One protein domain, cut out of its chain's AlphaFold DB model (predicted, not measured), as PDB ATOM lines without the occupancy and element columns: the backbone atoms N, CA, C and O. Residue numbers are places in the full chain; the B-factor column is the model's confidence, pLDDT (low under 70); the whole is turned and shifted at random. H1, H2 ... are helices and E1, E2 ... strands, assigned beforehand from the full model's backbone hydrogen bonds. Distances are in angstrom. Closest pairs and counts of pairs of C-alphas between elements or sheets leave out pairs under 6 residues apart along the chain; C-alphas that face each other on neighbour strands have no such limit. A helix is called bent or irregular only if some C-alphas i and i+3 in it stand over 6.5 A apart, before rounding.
ATOM      1  N   SER A 336      40.906 -36.719  12.532       68.69
ATOM      2  CA  SER A 336      40.027 -37.892  12.549       68.69
ATOM      3  C   SER A 336      39.058 -37.808  11.365       68.69
ATOM      4  O   SER A 336      38.617 -36.715  11.003       68.69
ATOM      5  N   THR A 337      38.628 -38.943  10.799       62.03
ATOM      6  CA  THR A 337      37.571 -38.968   9.765       62.03
ATOM      7  C   THR A 337      36.329 -38.194  10.223       62.03
ATOM      8  O   THR A 337      35.689 -37.497   9.441       62.03
ATOM      9  N   ARG A 338      36.008 -38.253  11.524       63.62
ATOM     10  CA  ARG A 338      34.910 -37.497  12.139       63.62
ATOM     11  C   ARG A 338      35.164 -35.989  12.144       63.62
ATOM     12  O   ARG A 338      34.202 -35.236  12.029       63.62
ATOM     13  N   ASP A 339      36.404 -35.547  12.310       65.25
ATOM     14  CA  ASP A 339      36.770 -34.129  12.332       65.25
ATOM     15  C   ASP A 339      36.846 -33.538  10.930       65.25
ATOM     16  O   ASP A 339      36.303 -32.453  10.745       65.25
ATOM     17  N   LEU A 340      37.344 -34.285   9.935       62.69
ATOM     18  CA  LEU A 340      37.155 -33.955   8.517       62.69
ATOM     19  C   LEU A 340      35.665 -33.778   8.232       62.69
ATOM     20  O   LEU A 340      35.223 -32.690   7.877       62.69
ATOM     21  N   ILE A 341      34.859 -34.807   8.514       60.62
ATOM     22  CA  ILE A 341      33.397 -34.775   8.365       60.62
ATOM     23  C   ILE A 341      32.772 -33.591   9.115       60.62
ATOM     24  O   ILE A 341      31.777 -33.058   8.644       60.62
ATOM     25  N   ARG A 342      33.294 -33.155  10.267       62.94
ATOM     26  CA  ARG A 342      32.783 -31.974  10.988       62.94
ATOM     27  C   ARG A 342      33.207 -30.662  10.352       62.94
ATOM     28  O   ARG A 342      32.393 -29.743  10.391       62.94
ATOM     29  N   LEU A 343      34.417 -30.578   9.805       61.38
ATOM     30  CA  LEU A 343      34.867 -29.443   9.003       61.38
ATOM     31  C   LEU A 343      33.899 -29.247   7.829       61.38
ATOM     32  O   LEU A 343      33.340 -28.167   7.690       61.38
ATOM     33  N   PHE A 344      33.556 -30.342   7.138       57.69
ATOM     34  CA  PHE A 344      32.541 -30.384   6.077       57.69
ATOM     35  C   PHE A 344      31.112 -30.079   6.573       57.69
ATOM     36  O   PHE A 344      30.415 -29.208   6.070       57.69
ATOM     37  N   ASN A 345      30.622 -30.774   7.605       53.22
ATOM     38  CA  ASN A 345      29.207 -30.702   8.003       53.22
ATOM     39  C   ASN A 345      28.827 -29.441   8.789       53.22
ATOM     40  O   ASN A 345      27.644 -29.099   8.866       53.22
ATOM     41  N   ARG A 346      29.776 -28.759   9.443       53.66
ATOM     42  CA  ARG A 346      29.462 -27.580  10.271       53.66
ATOM     43  C   ARG A 346      29.360 -26.276   9.486       53.66
ATOM     44  O   ARG A 346      29.007 -25.272  10.104       53.66
ATOM     45  N   HIS A 347      29.523 -26.315   8.163       49.59
ATOM     46  CA  HIS A 347      29.188 -25.209   7.267       49.59
ATOM     47  C   HIS A 347      27.729 -24.740   7.382       49.59
ATOM     48  O   HIS A 347      27.424 -23.639   6.939       49.59
ATOM     49  N   GLN A 348      26.823 -25.515   8.002       43.34
ATOM     50  CA  GLN A 348      25.399 -25.212   7.880       43.34
ATOM     51  C   GLN A 348      24.674 -24.529   9.046       43.34
ATOM     52  O   GLN A 348      23.705 -23.852   8.715       43.34
ATOM     53  N   ARG A 349      24.986 -24.664  10.358       40.66
ATOM     54  CA  ARG A 349      23.962 -24.219  11.355       40.66
ATOM     55  C   ARG A 349      24.298 -23.518  12.680       40.66
ATOM     56  O   ARG A 349      23.409 -22.799  13.115       40.66
ATOM     57  N   LEU A 350      25.443 -23.662  13.363       39.16
ATOM     58  CA  LEU A 350      25.472 -23.211  14.786       39.16
ATOM     59  C   LEU A 350      26.750 -22.572  15.359       39.16
ATOM     60  O   LEU A 350      26.668 -22.020  16.451       39.16
ATOM     61  N   PHE A 351      27.908 -22.611  14.693       42.31
ATOM     62  CA  PHE A 351      29.166 -22.156  15.332       42.31
ATOM     63  C   PHE A 351      30.048 -21.250  14.477       42.31
ATOM     64  O   PHE A 351      30.823 -20.468  15.022       42.31
ATOM     65  N   PHE A 352      29.881 -21.303  13.160       44.25
ATOM     66  CA  PHE A 352      30.431 -20.335  12.228       44.25
ATOM     67  C   PHE A 352      29.263 -19.477  11.754       44.25
ATOM     68  O   PHE A 352      28.176 -20.005  11.502       44.25
ATOM     69  N   ARG A 353      29.451 -18.157  11.648       46.28
ATOM     70  CA  ARG A 353      28.554 -17.335  10.820       46.28
ATOM     71  C   ARG A 353      28.389 -18.045   9.463       46.28
ATOM     72  O   ARG A 353      29.349 -18.678   9.039       46.28
ATOM     73  N   PRO A 354      27.224 -17.974   8.801       45.91
ATOM     74  CA  PRO A 354      26.784 -18.935   7.777       45.91
ATOM     75  C   PRO A 354      27.637 -19.066   6.497       45.91
ATOM     76  O   PRO A 354      27.215 -19.768   5.585       45.91
ATOM     77  N   ASN A 355      28.824 -18.461   6.412       54.81
ATOM     78  CA  ASN A 355      29.699 -18.585   5.252       54.81
ATOM     79  C   ASN A 355      30.874 -19.519   5.560       54.81
ATOM     80  O   ASN A 355      31.480 -19.383   6.626       54.81
ATOM     81  N   PRO A 356      31.233 -20.430   4.637       57.03
ATOM     82  CA  PRO A 356      32.431 -21.249   4.754       57.03
ATOM     83  C   PRO A 356      33.662 -20.358   4.955       57.03
ATOM     84  O   PRO A 356      33.790 -19.277   4.373       57.03
ATOM     85  N   GLN A 357      34.503 -20.789   5.886       72.56
ATOM     86  CA  GLN A 357      35.780 -20.195   6.236       72.56
ATOM     87  C   GLN A 357      36.734 -21.388   6.251       72.56
ATOM     88  O   GLN A 357      36.495 -22.318   7.021       72.56
ATOM     89  N   TYR A 358      37.754 -21.394   5.393       86.00
ATOM     90  CA  TYR A 358      38.776 -22.450   5.289       86.00
ATOM     91  C   TYR A 358      38.432 -23.698   4.450       86.00
ATOM     92  O   TYR A 358      39.022 -24.761   4.634       86.00
ATOM     93  N   GLU A 359      37.539 -23.563   3.472       86.62
ATOM     94  CA  GLU A 359      37.151 -24.609   2.513       86.62
ATOM     95  C   GLU A 359      38.338 -25.236   1.746       86.62
ATOM     96  O   GLU A 359      38.321 -26.416   1.403       86.62
ATOM     97  N   HIS A 360      39.429 -24.492   1.549       92.44
ATOM     98  CA  HIS A 360      40.632 -24.990   0.880       92.44
ATOM     99  C   HIS A 360      41.311 -26.157   1.619       92.44
ATOM    100  O   HIS A 360      41.901 -27.014   0.965       92.44
ATOM    101  N   PHE A 361      41.219 -26.250   2.954       92.00
ATOM    102  CA  PHE A 361      41.875 -27.330   3.706       92.00
ATOM    103  C   PHE A 361      41.345 -28.712   3.346       92.00
ATOM    104  O   PHE A 361      42.112 -29.675   3.324       92.00
ATOM    105  N   ALA A 362      40.052 -28.801   3.044       87.56
ATOM    106  CA  ALA A 362      39.428 -30.020   2.574       87.56
ATOM    107  C   ALA A 362      40.004 -30.473   1.232       87.56
ATOM    108  O   ALA A 362      40.369 -31.637   1.075       87.56
ATOM    109  N   LEU A 363      40.102 -29.540   0.284       92.38
ATOM    110  CA  LEU A 363      40.615 -29.820  -1.051       92.38
ATOM    111  C   LEU A 363      42.105 -30.191  -1.003       92.38
ATOM    112  O   LEU A 363      42.526 -31.156  -1.633       92.38
ATOM    113  N   ILE A 364      42.896 -29.486  -0.189       95.25
ATOM    114  CA  ILE A 364      44.313 -29.807   0.018       95.25
ATOM    115  C   ILE A 364      44.467 -31.188   0.666       95.25
ATOM    116  O   ILE A 364      45.279 -31.975   0.201       95.25
ATOM    117  N   SER A 365      43.673 -31.519   1.691       92.69
ATOM    118  CA  SER A 365      43.733 -32.836   2.348       92.69
ATOM    119  C   SER A 365      43.424 -33.969   1.369       92.69
ATOM    120  O   SER A 365      44.118 -34.980   1.356       92.69
ATOM    121  N   CYS A 366      42.410 -33.766   0.527       91.56
ATOM    122  CA  CYS A 366      42.060 -34.630  -0.598       91.56
ATOM    123  C   CYS A 366      43.263 -34.923  -1.498       91.56
ATOM    124  O   CYS A 366      43.515 -36.067  -1.861       91.56
ATOM    125  N   ILE A 367      43.977 -33.861  -1.870       95.12
ATOM    126  CA  ILE A 367      45.091 -33.916  -2.810       95.12
ATOM    127  C   ILE A 367      46.320 -34.561  -2.171       95.12
ATOM    128  O   ILE A 367      46.973 -35.354  -2.828       95.12
ATOM    129  N   LEU A 368      46.640 -34.231  -0.918       95.81
ATOM    130  CA  LEU A 368      47.855 -34.712  -0.254       95.81
ATOM    131  C   LEU A 368      47.771 -36.178   0.194       95.81
ATOM    132  O   LEU A 368      48.805 -36.842   0.257       95.81
ATOM    133  N   HIS A 369      46.573 -36.666   0.531       93.19
ATOM    134  CA  HIS A 369      46.384 -37.983   1.162       93.19
ATOM    135  C   HIS A 369      45.582 -38.973   0.319       93.19
ATOM    136  O   HIS A 369      45.302 -40.071   0.793       93.19
ATOM    137  N   ASP A 370      45.170 -38.580  -0.890       89.38
ATOM    138  CA  ASP A 370      44.313 -39.369  -1.784       89.38
ATOM    139  C   ASP A 370      43.000 -39.865  -1.125       89.38
ATOM    140  O   ASP A 370      42.347 -40.791  -1.614       89.38
ATOM    141  N   ASP A 371      42.572 -39.238  -0.021       84.25
ATOM    142  CA  ASP A 371      41.340 -39.552   0.709       84.25
ATOM    143  C   ASP A 371      40.342 -38.403   0.562       84.25
ATOM    144  O   ASP A 371      40.343 -37.429   1.319       84.25
ATOM    145  N   CYS A 372      39.489 -38.514  -0.460       83.12
ATOM    146  CA  CYS A 372      38.444 -37.540  -0.741       83.12
ATOM    147  C   CYS A 372      37.076 -37.975  -0.209       83.12
ATOM    148  O   CYS A 372      36.448 -38.887  -0.766       83.12
ATOM    149  N   PRO A 373      36.517 -37.268   0.790       75.81
ATOM    150  CA  PRO A 373      35.181 -37.563   1.275       75.81
ATOM    151  C   PRO A 373      34.142 -37.404   0.166       75.81
ATOM    152  O   PRO A 373      34.055 -36.365  -0.485       75.81
ATOM    153  N   ARG A 374      33.253 -38.396   0.018       76.81
ATOM    154  CA  ARG A 374      32.111 -38.340  -0.926       76.81
ATOM    155  C   ARG A 374      31.257 -37.074  -0.775       76.81
ATOM    156  O   ARG A 374      30.556 -36.691  -1.706       76.81
ATOM    157  N   MET A 375      31.289 -36.456   0.404       72.06
ATOM    158  CA  MET A 375      30.588 -35.213   0.705       72.06
ATOM    159  C   MET A 375      31.078 -34.016  -0.110       72.06
ATOM    160  O   MET A 375      30.237 -33.201  -0.468       72.06
ATOM    161  N   LEU A 376      32.359 -33.950  -0.485       76.88
ATOM    162  CA  LEU A 376      32.889 -32.859  -1.314       76.88
ATOM    163  C   LEU A 376      32.134 -32.717  -2.637       76.88
ATOM    164  O   LEU A 376      31.882 -31.609  -3.094       76.88
ATOM    165  N   ARG A 377      31.661 -33.833  -3.208       77.38
ATOM    166  CA  ARG A 377      30.833 -33.813  -4.422       77.38
ATOM    167  C   ARG A 377      29.521 -33.044  -4.229       77.38
ATOM    168  O   ARG A 377      29.033 -32.430  -5.168       77.38
ATOM    169  N   ARG A 378      28.945 -33.066  -3.022       79.88
ATOM    170  CA  ARG A 378      27.714 -32.320  -2.699       79.88
ATOM    171  C   ARG A 378      27.967 -30.827  -2.509       79.88
ATOM    172  O   ARG A 378      27.016 -30.060  -2.527       79.88
ATOM    173  N   GLU A 379      29.223 -30.434  -2.324       84.00
ATOM    174  CA  GLU A 379      29.641 -29.043  -2.146       84.00
ATOM    175  C   GLU A 379      30.150 -28.412  -3.451       84.00
ATOM    176  O   GLU A 379      30.532 -27.248  -3.431       84.00
ATOM    177  N   LYS A 380      30.116 -29.133  -4.587       87.81
ATOM    178  CA  LYS A 380      30.517 -28.631  -5.919       87.81
ATOM    179  C   LYS A 380      29.965 -27.225  -6.187       87.81
ATOM    180  O   LYS A 380      30.729 -26.299  -6.434       87.81
ATOM    181  N   GLU A 381      28.656 -27.064  -6.014       88.31
ATOM    182  CA  GLU A 381      27.943 -25.803  -6.239       88.31
ATOM    183  C   GLU A 381      28.426 -24.671  -5.312       88.31
ATOM    184  O   GLU A 381      28.458 -23.510  -5.703       88.31
ATOM    185  N   LEU A 382      28.853 -24.984  -4.085       87.94
ATOM    186  CA  LEU A 382      29.383 -23.987  -3.152       87.94
ATOM    187  C   LEU A 382      30.727 -23.432  -3.636       87.94
ATOM    188  O   LEU A 382      30.926 -22.218  -3.598       87.94
ATOM    189  N   TYR A 383      31.627 -24.297  -4.111       90.94
ATOM    190  CA  TYR A 383      32.910 -23.871  -4.676       90.94
ATOM    191  C   TYR A 383      32.718 -23.081  -5.972       90.94
ATOM    192  O   TYR A 383      33.331 -22.028  -6.139       90.94
ATOM    193  N   GLU A 384      31.822 -23.536  -6.848       92.12
ATOM    194  CA  GLU A 384      31.477 -22.837  -8.091       92.12
ATOM    195  C   GLU A 384      30.886 -21.459  -7.816       92.12
ATOM    196  O   GLU A 384      31.357 -20.472  -8.370       92.12
ATOM    197  N   ASN A 385      29.914 -21.355  -6.906       92.00
ATOM    198  CA  ASN A 385      29.329 -20.071  -6.522       92.00
ATOM    199  C   ASN A 385      30.376 -19.120  -5.936       92.00
ATOM    200  O   ASN A 385      30.350 -17.919  -6.215       92.00
ATOM    201  N   LEU A 386      31.322 -19.642  -5.153       92.94
ATOM    202  CA  LEU A 386      32.403 -18.839  -4.605       92.94
ATOM    203  C   LEU A 386      33.355 -18.337  -5.704       92.94
ATOM    204  O   LEU A 386      33.625 -17.135  -5.745       92.94
ATOM    205  N   LEU A 387      33.799 -19.198  -6.623       95.44
ATOM    206  CA  LEU A 387      34.628 -18.808  -7.775       95.44
ATOM    207  C   LEU A 387      33.900 -17.801  -8.684       95.44
ATOM    208  O   LEU A 387      34.457 -16.758  -9.040       95.44
ATOM    209  N   ASN A 388      32.620 -18.056  -8.962       95.44
ATOM    210  CA  ASN A 388      31.748 -17.181  -9.743       95.44
ATOM    211  C   ASN A 388      31.565 -15.811  -9.075       95.44
ATOM    212  O   ASN A 388      31.431 -14.791  -9.741       95.44
ATOM    213  N   SER A 389      31.598 -15.741  -7.745       95.38
ATOM    214  CA  SER A 389      31.491 -14.455  -7.055       95.38
ATOM    215  C   SER A 389      32.750 -13.588  -7.164       95.38
ATOM    216  O   SER A 389      32.690 -12.423  -6.799       95.38
ATOM    217  N   ALA A 390      33.894 -14.091  -7.641       96.81
ATOM    218  CA  ALA A 390      35.107 -13.272  -7.729       96.81
ATOM    219  C   ALA A 390      34.961 -12.120  -8.744       96.81
ATOM    220  O   ALA A 390      34.356 -12.331  -9.799       96.81
ATOM    221  N   PRO A 391      35.497 -10.918  -8.467       96.94
ATOM    222  CA  PRO A 391      35.531  -9.836  -9.455       96.94
ATOM    223  C   PRO A 391      36.418 -10.229 -10.647       96.94
ATOM    224  O   PRO A 391      37.312 -11.054 -10.500       96.94
ATOM    225  N   ILE A 392      36.182  -9.683 -11.839       96.56
ATOM    226  CA  ILE A 392      36.990 -10.049 -13.018       96.56
ATOM    227  C   ILE A 392      38.378  -9.397 -12.941       96.56
ATOM    228  O   ILE A 392      39.384 -10.003 -13.286       96.56
ATOM    229  N   GLU A 393      38.434  -8.184 -12.402       96.50
ATOM    230  CA  GLU A 393      39.594  -7.292 -12.375       96.50
ATOM    231  C   GLU A 393      40.543  -7.561 -11.195       96.50
ATOM    232  O   GLU A 393      41.583  -6.915 -11.062       96.50
ATOM    233  N   GLY A 394      40.189  -8.500 -10.316       97.50
ATOM    234  CA  GLY A 394      40.951  -8.794  -9.109       97.50
ATOM    235  C   GLY A 394      40.272  -8.345  -7.816       97.50
ATOM    236  O   GLY A 394      39.467  -7.410  -7.806       97.50
ATOM    237  N   PRO A 395      40.592  -8.999  -6.686       97.62
ATOM    238  CA  PRO A 395      40.039  -8.641  -5.391       97.62
ATOM    239  C   PRO A 395      40.543  -7.266  -4.945       97.62
ATOM    240  O   PRO A 395      41.713  -6.901  -5.127       97.62
ATOM    241  N   LEU A 396      39.636  -6.504  -4.338       97.12
ATOM    242  CA  LEU A 396      39.893  -5.184  -3.779       97.12
ATOM    243  C   LEU A 396      38.919  -4.896  -2.638       97.12
ATOM    244  O   LEU A 396      37.844  -5.493  -2.555       97.12
ATOM    245  N   ASN A 397      39.275  -3.953  -1.774       96.19
ATOM    246  CA  ASN A 397      38.350  -3.335  -0.837       96.19
ATOM    247  C   ASN A 397      38.819  -1.919  -0.509       96.19
ATOM    248  O   ASN A 397      39.879  -1.727   0.080       96.19
ATOM    249  N   PHE A 398      38.018  -0.920  -0.864       94.88
ATOM    250  CA  PHE A 398      38.276   0.481  -0.532       94.88
ATOM    251  C   PHE A 398      37.179   1.063   0.379       94.88
ATOM    252  O   PHE A 398      36.924   2.268   0.344       94.88
ATOM    253  N   GLY A 399      36.534   0.208   1.181       90.69
ATOM    254  CA  GLY A 399      35.446   0.581   2.084       90.69
ATOM    255  C   GLY A 399      34.166   0.929   1.328       90.69
ATOM    256  O   GLY A 399      33.875   0.347   0.286       90.69
ATOM    257  N   ASP A 400      33.419   1.911   1.830       87.31
ATOM    258  CA  ASP A 400      32.137   2.343   1.253       87.31
ATOM    259  C   ASP A 400      32.299   3.270   0.030       87.31
ATOM    260  O   ASP A 400      31.402   4.052  -0.285       87.31
ATOM    261  N   ASN A 401      33.446   3.234  -0.665       87.81
ATOM    262  CA  ASN A 401      33.643   4.065  -1.850       87.81
ATOM    263  C   ASN A 401      32.773   3.546  -3.015       87.81
ATOM    264  O   ASN A 401      33.066   2.473  -3.551       87.81
ATOM    265  N   PRO A 402      31.772   4.316  -3.489       87.19
ATOM    266  CA  PRO A 402      30.872   3.875  -4.554       87.19
ATOM    267  C   PRO A 402      31.577   3.664  -5.903       87.19
ATOM    268  O   PRO A 402      31.073   2.921  -6.739       87.19
ATOM    269  N   ASN A 403      32.745   4.277  -6.117       89.31
ATOM    270  CA  ASN A 403      33.537   4.112  -7.340       89.31
ATOM    271  C   ASN A 403      34.361   2.816  -7.345       89.31
ATOM    272  O   ASN A 403      34.908   2.441  -8.380       89.31
ATOM    273  N   HIS A 404      34.482   2.147  -6.196       86.81
ATOM    274  CA  HIS A 404      35.234   0.903  -6.042       86.81
ATOM    275  C   HIS A 404      34.414  -0.120  -5.253       86.81
ATOM    276  O   HIS A 404      34.796  -0.471  -4.131       86.81
ATOM    277  N   PRO A 405      33.282  -0.586  -5.816       90.38
ATOM    278  CA  PRO A 405      32.487  -1.618  -5.172       90.38
ATOM    279  C   PRO A 405      33.345  -2.869  -4.984       90.38
ATOM    280  O   PRO A 405      34.026  -3.317  -5.906       90.38
ATOM    281  N   TYR A 406      33.320  -3.427  -3.779       92.06
ATOM    282  CA  TYR A 406      34.003  -4.677  -3.477       92.06
ATOM    283  C   TYR A 406      33.006  -5.829  -3.424       92.06
ATOM    284  O   TYR A 406      31.849  -5.657  -3.037       92.06
ATOM    285  N   ILE A 407      33.472  -7.032  -3.753       94.31
ATOM    286  CA  ILE A 407      32.686  -8.241  -3.535       94.31
ATOM    287  C   ILE A 407      33.053  -8.803  -2.173       94.31
ATOM    288  O   ILE A 407      34.202  -9.169  -1.946       94.31
ATOM    289  N   PHE A 408      32.077  -8.866  -1.262       94.25
ATOM    290  CA  PHE A 408      32.296  -9.221   0.143       94.25
ATOM    291  C   PHE A 408      33.157 -10.482   0.318       94.25
ATOM    292  O   PHE A 408      34.103 -10.479   1.104       94.25
ATOM    293  N   GLU A 409      32.900 -11.526  -0.470       93.88
ATOM    294  CA  GLU A 409      33.631 -12.794  -0.402       93.88
ATOM    295  C   GLU A 409      35.128 -12.683  -0.770       93.88
ATOM    296  O   GLU A 409      35.924 -13.495  -0.299       93.88
ATOM    297  N   TRP A 410      35.518 -11.648  -1.517       95.81
ATOM    298  CA  TRP A 410      36.862 -11.416  -2.065       95.81
ATOM    299  C   TRP A 410      37.418 -10.044  -1.663       95.81
ATOM    300  O   TRP A 410      38.117  -9.377  -2.422       95.81
ATOM    301  N   SER A 411      37.055  -9.597  -0.459       95.38
ATOM    302  CA  SER A 411      37.328  -8.245   0.046       95.38
ATOM    303  C   SER A 411      38.235  -8.218   1.277       95.38
ATOM    304  O   SER A 411      38.145  -7.308   2.106       95.38
ATOM    305  N   SER A 412      39.091  -9.230   1.405       94.38
ATOM    306  CA  SER A 412      40.170  -9.285   2.385       94.38
ATOM    307  C   SER A 412      41.500  -9.572   1.693       94.38
ATOM    308  O   SER A 412      41.538 -10.076   0.575       94.38
ATOM    309  N   VAL A 413      42.596  -9.268   2.391       94.75
ATOM    310  CA  VAL A 413      43.975  -9.502   1.926       94.75
ATOM    311  C   VAL A 413      44.198 -10.945   1.489       94.75
ATOM    312  O   VAL A 413      44.895 -11.214   0.517       94.75
ATOM    313  N   ASN A 414      43.629 -11.866   2.260       94.56
ATOM    314  CA  ASN A 414      43.633 -13.278   1.964       94.56
ATOM    315  C   ASN A 414      42.450 -13.919   2.690       94.56
ATOM    316  O   ASN A 414      42.430 -13.997   3.924       94.56
ATOM    317  N   ARG A 415      41.459 -14.369   1.925       93.44
ATOM    318  CA  ARG A 415      40.256 -15.032   2.428       93.44
ATOM    319  C   ARG A 415      40.592 -16.283   3.226       93.44
ATOM    320  O   ARG A 415      39.907 -16.597   4.194       93.44
ATOM    321  N   PHE A 416      41.618 -17.013   2.810       92.50
ATOM    322  CA  PHE A 416      41.988 -18.270   3.434       92.50
ATOM    323  C   PHE A 416      42.687 -18.088   4.759       92.50
ATOM    324  O   PHE A 416      42.512 -18.943   5.611       92.50
ATOM    325  N   VAL A 417      43.424 -17.000   4.956       91.00
ATOM    326  CA  VAL A 417      44.129 -16.747   6.217       91.00
ATOM    327  C   VAL A 417      43.261 -15.975   7.206       91.00
ATOM    328  O   VAL A 417      43.196 -16.346   8.373       91.00
ATOM    329  N   TRP A 418      42.564 -14.938   6.734       90.69
ATOM    330  CA  TRP A 418      41.756 -14.048   7.573       90.69
ATOM    331  C   TRP A 418      40.339 -13.867   7.002       90.69
ATOM    332  O   TRP A 418      39.969 -12.768   6.566       90.69
ATOM    333  N   PRO A 419      39.515 -14.931   6.962       89.94
ATOM    334  CA  PRO A 419      38.155 -14.867   6.424       89.94
ATOM    335  C   PRO A 419      37.235 -13.915   7.199       89.94
ATOM    336  O   PRO A 419      36.213 -13.475   6.668       89.94
ATOM    337  N   GLU A 420      37.560 -13.596   8.449       87.25
ATOM    338  CA  GLU A 420      36.856 -12.610   9.269       87.25
ATOM    339  C   GLU A 420      37.105 -11.169   8.859       87.25
ATOM    340  O   GLU A 420      36.294 -10.310   9.189       87.25
ATOM    341  N   ARG A 421      38.181 -10.913   8.105       90.00
ATOM    342  CA  ARG A 421      38.514  -9.572   7.614       90.00
ATOM    343  C   ARG A 421      37.771  -9.195   6.329       90.00
ATOM    344  O   ARG A 421      37.988  -8.112   5.793       90.00
ATOM    345  N   ARG A 422      36.894 -10.062   5.812       92.00
ATOM    346  CA  ARG A 422      36.009  -9.727   4.684       92.00
ATOM    347  C   ARG A 422      35.136  -8.527   5.044       92.00
ATOM    348  O   ARG A 422      34.538  -8.487   6.116       92.00
ATOM    349  N   GLY A 423      35.073  -7.550   4.151       90.69
ATOM    350  CA  GLY A 423      34.351  -6.300   4.368       90.69
ATOM    351  C   GLY A 423      35.035  -5.326   5.335       90.69
ATOM    352  O   GLY A 423      34.516  -4.233   5.535       90.69
ATOM    353  N   GLU A 424      36.208  -5.642   5.906       84.56
ATOM    354  CA  GLU A 424      36.911  -4.743   6.843       84.56
ATOM    355  C   GLU A 424      37.624  -3.553   6.179       84.56
ATOM    356  O   GLU A 424      38.360  -2.823   6.848       84.56
ATOM    357  N   GLY A 425      37.404  -3.299   4.889       70.88
ATOM    358  CA  GLY A 425      38.001  -2.167   4.181       70.88
ATOM    359  C   GLY A 425      37.593  -0.790   4.699       70.88
ATOM    360  O   GLY A 425      37.993   0.194   4.108       70.88
ATOM    361  N   THR A 426      36.840  -0.671   5.796       71.38
ATOM    362  CA  THR A 426      36.690   0.593   6.535       71.38
ATOM    363  C   THR A 426      37.926   0.940   7.371       71.38
ATOM    364  O   THR A 426      38.141   2.106   7.697       71.38
ATOM    365  N   LYS A 427      38.777  -0.040   7.704       82.38
ATOM    366  CA  LYS A 427      40.057   0.204   8.381       82.38
ATOM    367  C   LYS A 427      41.112   0.576   7.342       82.38
ATOM    368  O   LYS A 427      41.408  -0.217   6.453       82.38
ATOM    369  N   GLU A 428      41.746   1.737   7.505       81.69
ATOM    370  CA  GLU A 428      42.723   2.293   6.549       81.69
ATOM    371  C   GLU A 428      43.816   1.293   6.137       81.69
ATOM    372  O   GLU A 428      44.161   1.176   4.964       81.69
ATOM    373  N   HIS A 429      44.331   0.506   7.086       85.62
ATOM    374  CA  HIS A 429      45.387  -0.465   6.806       85.62
ATOM    375  C   HIS A 429      44.903  -1.685   6.009       85.62
ATOM    376  O   HIS A 429      45.727  -2.369   5.411       85.62
ATOM    377  N   HIS A 430      43.606  -1.979   5.973       90.06
ATOM    378  CA  HIS A 430      43.054  -3.068   5.163       90.06
ATOM    379  C   HIS A 430      42.568  -2.603   3.791       90.06
ATOM    380  O   HIS A 430      42.301  -3.452   2.948       90.06
ATOM    381  N   MET A 431      42.494  -1.295   3.536       94.75
ATOM    382  CA  MET A 431      42.106  -0.776   2.228       94.75
ATOM    383  C   MET A 431      43.167  -1.071   1.167       94.75
ATOM    384  O   MET A 431      44.357  -0.839   1.395       94.75
ATOM    385  N   GLY A 432      42.730  -1.514  -0.007       96.38
ATOM    386  CA  GLY A 432      43.589  -1.678  -1.167       96.38
ATOM    387  C   GLY A 432      43.096  -2.708  -2.171       96.38
ATOM    388  O   GLY A 432      42.052  -3.337  -2.019       96.38
ATOM    389  N   GLU A 433      43.897  -2.864  -3.207       97.69
ATOM    390  CA  GLU A 433      43.878  -3.991  -4.126       97.69
ATOM    391  C   GLU A 433      44.673  -5.150  -3.513       97.69
ATOM    392  O   GLU A 433      45.732  -4.922  -2.918       97.69
ATOM    393  N   TYR A 434      44.187  -6.381  -3.672       97.88
ATOM    394  CA  TYR A 434      44.821  -7.593  -3.139       97.88
ATOM    395  C   TYR A 434      45.328  -8.498  -4.260       97.88
ATOM    396  O   TYR A 434      44.794  -8.471  -5.365       97.88
ATOM    397  N   ASN A 435      46.334  -9.326  -3.978       97.81
ATOM    398  CA  ASN A 435      47.047 -10.105  -4.999       97.81
ATOM    399  C   ASN A 435      46.245 -11.266  -5.632       97.81
ATOM    400  O   ASN A 435      46.608 -11.728  -6.708       97.81
ATOM    401  N   GLY A 436      45.159 -11.732  -5.003       98.12
ATOM    402  CA  GLY A 436      44.297 -12.799  -5.538       98.12
ATOM    403  C   GLY A 436      44.874 -14.217  -5.478       98.12
ATOM    404  O   GLY A 436      44.359 -15.111  -6.152       98.12
ATOM    405  N   LEU A 437      45.918 -14.449  -4.675       98.62
ATOM    406  CA  LEU A 437      46.510 -15.781  -4.483       98.62
ATOM    407  C   LEU A 437      45.518 -16.808  -3.922       98.62
ATOM    408  O   LEU A 437      45.582 -17.982  -4.271       98.62
ATOM    409  N   ASP A 438      44.593 -16.376  -3.069       97.69
ATOM    410  CA  ASP A 438      43.525 -17.214  -2.524       97.69
ATOM    411  C   ASP A 438      42.544 -17.693  -3.606       97.69
ATOM    412  O   ASP A 438      42.194 -18.872  -3.631       97.69
ATOM    413  N   TYR A 439      42.159 -16.822  -4.542       98.25
ATOM    414  CA  TYR A 439      41.338 -17.201  -5.695       98.25
ATOM    415  C   TYR A 439      42.056 -18.204  -6.596       98.25
ATOM    416  O   TYR A 439      41.504 -19.263  -6.897       98.25
ATOM    417  N   MET A 440      43.296 -17.896  -6.992       98.75
ATOM    418  CA  MET A 440      44.081 -18.768  -7.871       98.75
ATOM    419  C   MET A 440      44.294 -20.149  -7.242       98.75
ATOM    420  O   MET A 440      44.139 -21.171  -7.911       98.75
ATOM    421  N   LEU A 441      44.576 -20.196  -5.936       98.50
ATOM    422  CA  LEU A 441      44.722 -21.457  -5.223       98.50
ATOM    423  C   LEU A 441      43.396 -22.224  -5.188       98.50
ATOM    424  O   LEU A 441      43.387 -23.417  -5.476       98.50
ATOM    425  N   LEU A 442      42.273 -21.560  -4.884       97.38
ATOM    426  CA  LEU A 442      40.958 -22.208  -4.884       97.38
ATOM    427  C   LEU A 442      40.631 -22.834  -6.236       97.38
ATOM    428  O   LEU A 442      40.205 -23.987  -6.292       97.38
ATOM    429  N   TYR A 443      40.838 -22.062  -7.301       97.44
ATOM    430  CA  TYR A 443      40.601 -22.476  -8.673       97.44
ATOM    431  C   TYR A 443      41.401 -23.741  -8.990       97.44
ATOM    432  O   TYR A 443      40.830 -24.756  -9.399       97.44
ATOM    433  N   ASN A 444      42.708 -23.729  -8.706       98.19
ATOM    434  CA  ASN A 444      43.555 -24.882  -8.978       98.19
ATOM    435  C   ASN A 444      43.128 -26.123  -8.177       98.19
ATOM    436  O   ASN A 444      43.018 -27.218  -8.728       98.19
ATOM    437  N   LEU A 445      42.874 -25.958  -6.875       96.62
ATOM    438  CA  LEU A 445      42.455 -27.048  -5.992       96.62
ATOM    439  C   LEU A 445      41.125 -27.666  -6.448       96.62
ATOM    440  O   LEU A 445      41.001 -28.891  -6.485       96.62
ATOM    441  N   TYR A 446      40.156 -26.827  -6.825       94.94
ATOM    442  CA  TYR A 446      38.866 -27.260  -7.360       94.94
ATOM    443  C   TYR A 446      39.052 -28.097  -8.635       94.94
ATOM    444  O   TYR A 446      38.530 -29.204  -8.719       94.94
ATOM    445  N   HIS A 447      39.871 -27.648  -9.590       94.56
ATOM    446  CA  HIS A 447      40.082 -28.377 -10.847       94.56
ATOM    447  C   HIS A 447      40.962 -29.633 -10.722       94.56
ATOM    448  O   HIS A 447      40.887 -30.536 -11.565       94.56
ATOM    449  N   LEU A 448      41.799 -29.732  -9.685       94.50
ATOM    450  CA  LEU A 448      42.605 -30.930  -9.439       94.50
ATOM    451  C   LEU A 448      41.768 -32.113  -8.952       94.50
ATOM    452  O   LEU A 448      42.076 -33.261  -9.289       94.50
ATOM    453  N   ILE A 449      40.702 -31.850  -8.201       91.69
ATOM    454  CA  ILE A 449      39.859 -32.895  -7.632       91.69
ATOM    455  C   ILE A 449      38.917 -33.429  -8.714       91.69
ATOM    456  O   ILE A 449      37.937 -32.803  -9.108       91.69
ATOM    457  N   SER A 450      39.209 -34.650  -9.169       67.38
ATOM    458  CA  SER A 450      38.489 -35.364 -10.236       67.38
ATOM    459  C   SER A 450      36.996 -35.565  -9.975       67.38
ATOM    460  O   SER A 450      36.259 -35.857 -10.906       67.38
ATOM    461  N   LEU A 451      36.525 -35.385  -8.736       59.50
ATOM    462  CA  LEU A 451      35.100 -35.440  -8.399       59.50
ATOM    463  C   LEU A 451      34.273 -34.324  -9.055       59.50
ATOM    464  O   LEU A 451      33.046 -34.425  -9.030       59.50
ATOM    465  N   PHE A 452      34.927 -33.289  -9.588       57.16
ATOM    466  CA  PHE A 452      34.293 -32.151 -10.252       57.16
ATOM    467  C   PHE A 452      34.476 -32.147 -11.776       57.16
ATOM    468  O   PHE A 452      33.839 -31.339 -12.447       57.16
ATOM    469  N   ALA A 453      35.304 -33.049 -12.317       55.47
ATOM    470  CA  ALA A 453      35.396 -33.292 -13.752       55.47
ATOM    471  C   ALA A 453      34.300 -34.299 -14.136       55.47
ATOM    472  O   ALA A 453      34.376 -35.462 -13.734       55.47
ATOM    473  N   ASP A 454      33.264 -33.813 -14.819       52.66
ATOM    474  CA  ASP A 454      32.129 -34.614 -15.302       52.66
ATOM    475  C   ASP A 454      32.517 -35.548 -16.462       52.66
ATOM    476  O   ASP A 454      33.360 -35.146 -17.302       52.66
TER     477      ASP A 454
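What this domain is: This is residues 336 to 454 of the 454 residues of an uncharacterized protein of Bacteroidales bacterium (UniProt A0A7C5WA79). Four helices gather at one end of a longish body, and at the other end a large head of winding loop, residues 389 to 431, folds back on the short strand E1. H4 runs from beside this head into the helical end, where it packs on H2 and on the last part of H3, while H1 lies beyond H2 and a wide loop, residues 346 to 359, joins the two. The printed part has 119 residues, with four named helices and one named strand in the order H1, H2, H3, E1, H4; under half of the residues are in named elements, and these are mostly helix. The whole is compact, with a radius of gyration of the C-alphas of 15.2 A and spans of 43 by 31 by 21 A.

Where its parts are: H1 is residues 337 to 345, 11.9 A from first to last C-alpha, and begins at C-alpha 337 at (37.571, -38.968, 9.765). H2 is residues 360 to 369, 14.2 A long. H3, residues 374 to 388, is the longest helix at 22.9 A; it is irregular, with C-alphas 378 and 381 7.4 A apart. E1, residues 432 to 434, measures 6.4 A and begins at C-alpha 432 at (43.589, -1.678, -1.167). H4, residues 437 to 448, is 16.4 A long and ends at C-alpha 448 at (42.605, -30.930, -9.439).

How they stand to each other: H1 and H2 form a helical hairpin: they only just touch, with 3 pairs of C-alphas within 8 A, at a shallow tilt of 30 degrees, opposite ways. Their closest C-alphas are those of Leu 340 and Ala 362, 7.5 A apart. H1 and H3 are close but not clearly touching; their closest C-alphas, of Phe 344 and Met 375, are 7.5 A apart. H2 and H3 are only just apart, their closest C-alphas 8.1 A from each other. H2 touches H4 at a steep tilt of 46 degrees, the same way, with the C-alphas of Leu 363 and Leu 445 closest at 6.0 A. H3 touches H4 with residues 383 to 387 alone, at a steep tilt of 42 degrees, opposite ways; the closest C-alphas, of Leu 387 and Tyr 443, are 7.1 A apart. E1 pairs with no named strand, but its residues 432 to 433 pair with residues 396 to 397, antiparallel. E1 is apart from the four helices. In H1, H2 and H4 every O i to N i+4 pair is within hydrogen-bond range; in H3, 8 of 11 are.

The domain as a whole: The C-alphas farthest apart, of Ser 336 and Asn 403, are 46.9 A from each other. The printed part has no cut and ends at Asp 454, the chain's last residue. The links H1 to H2, of 14 residues, and H3 to E1, of 43 residues, are long; those from H2 to H3 and from E1 to H4 are tight. The mean pLDDT of the printed part is 83.0, and residues 336 to 356 and 450 to 454 are under 70.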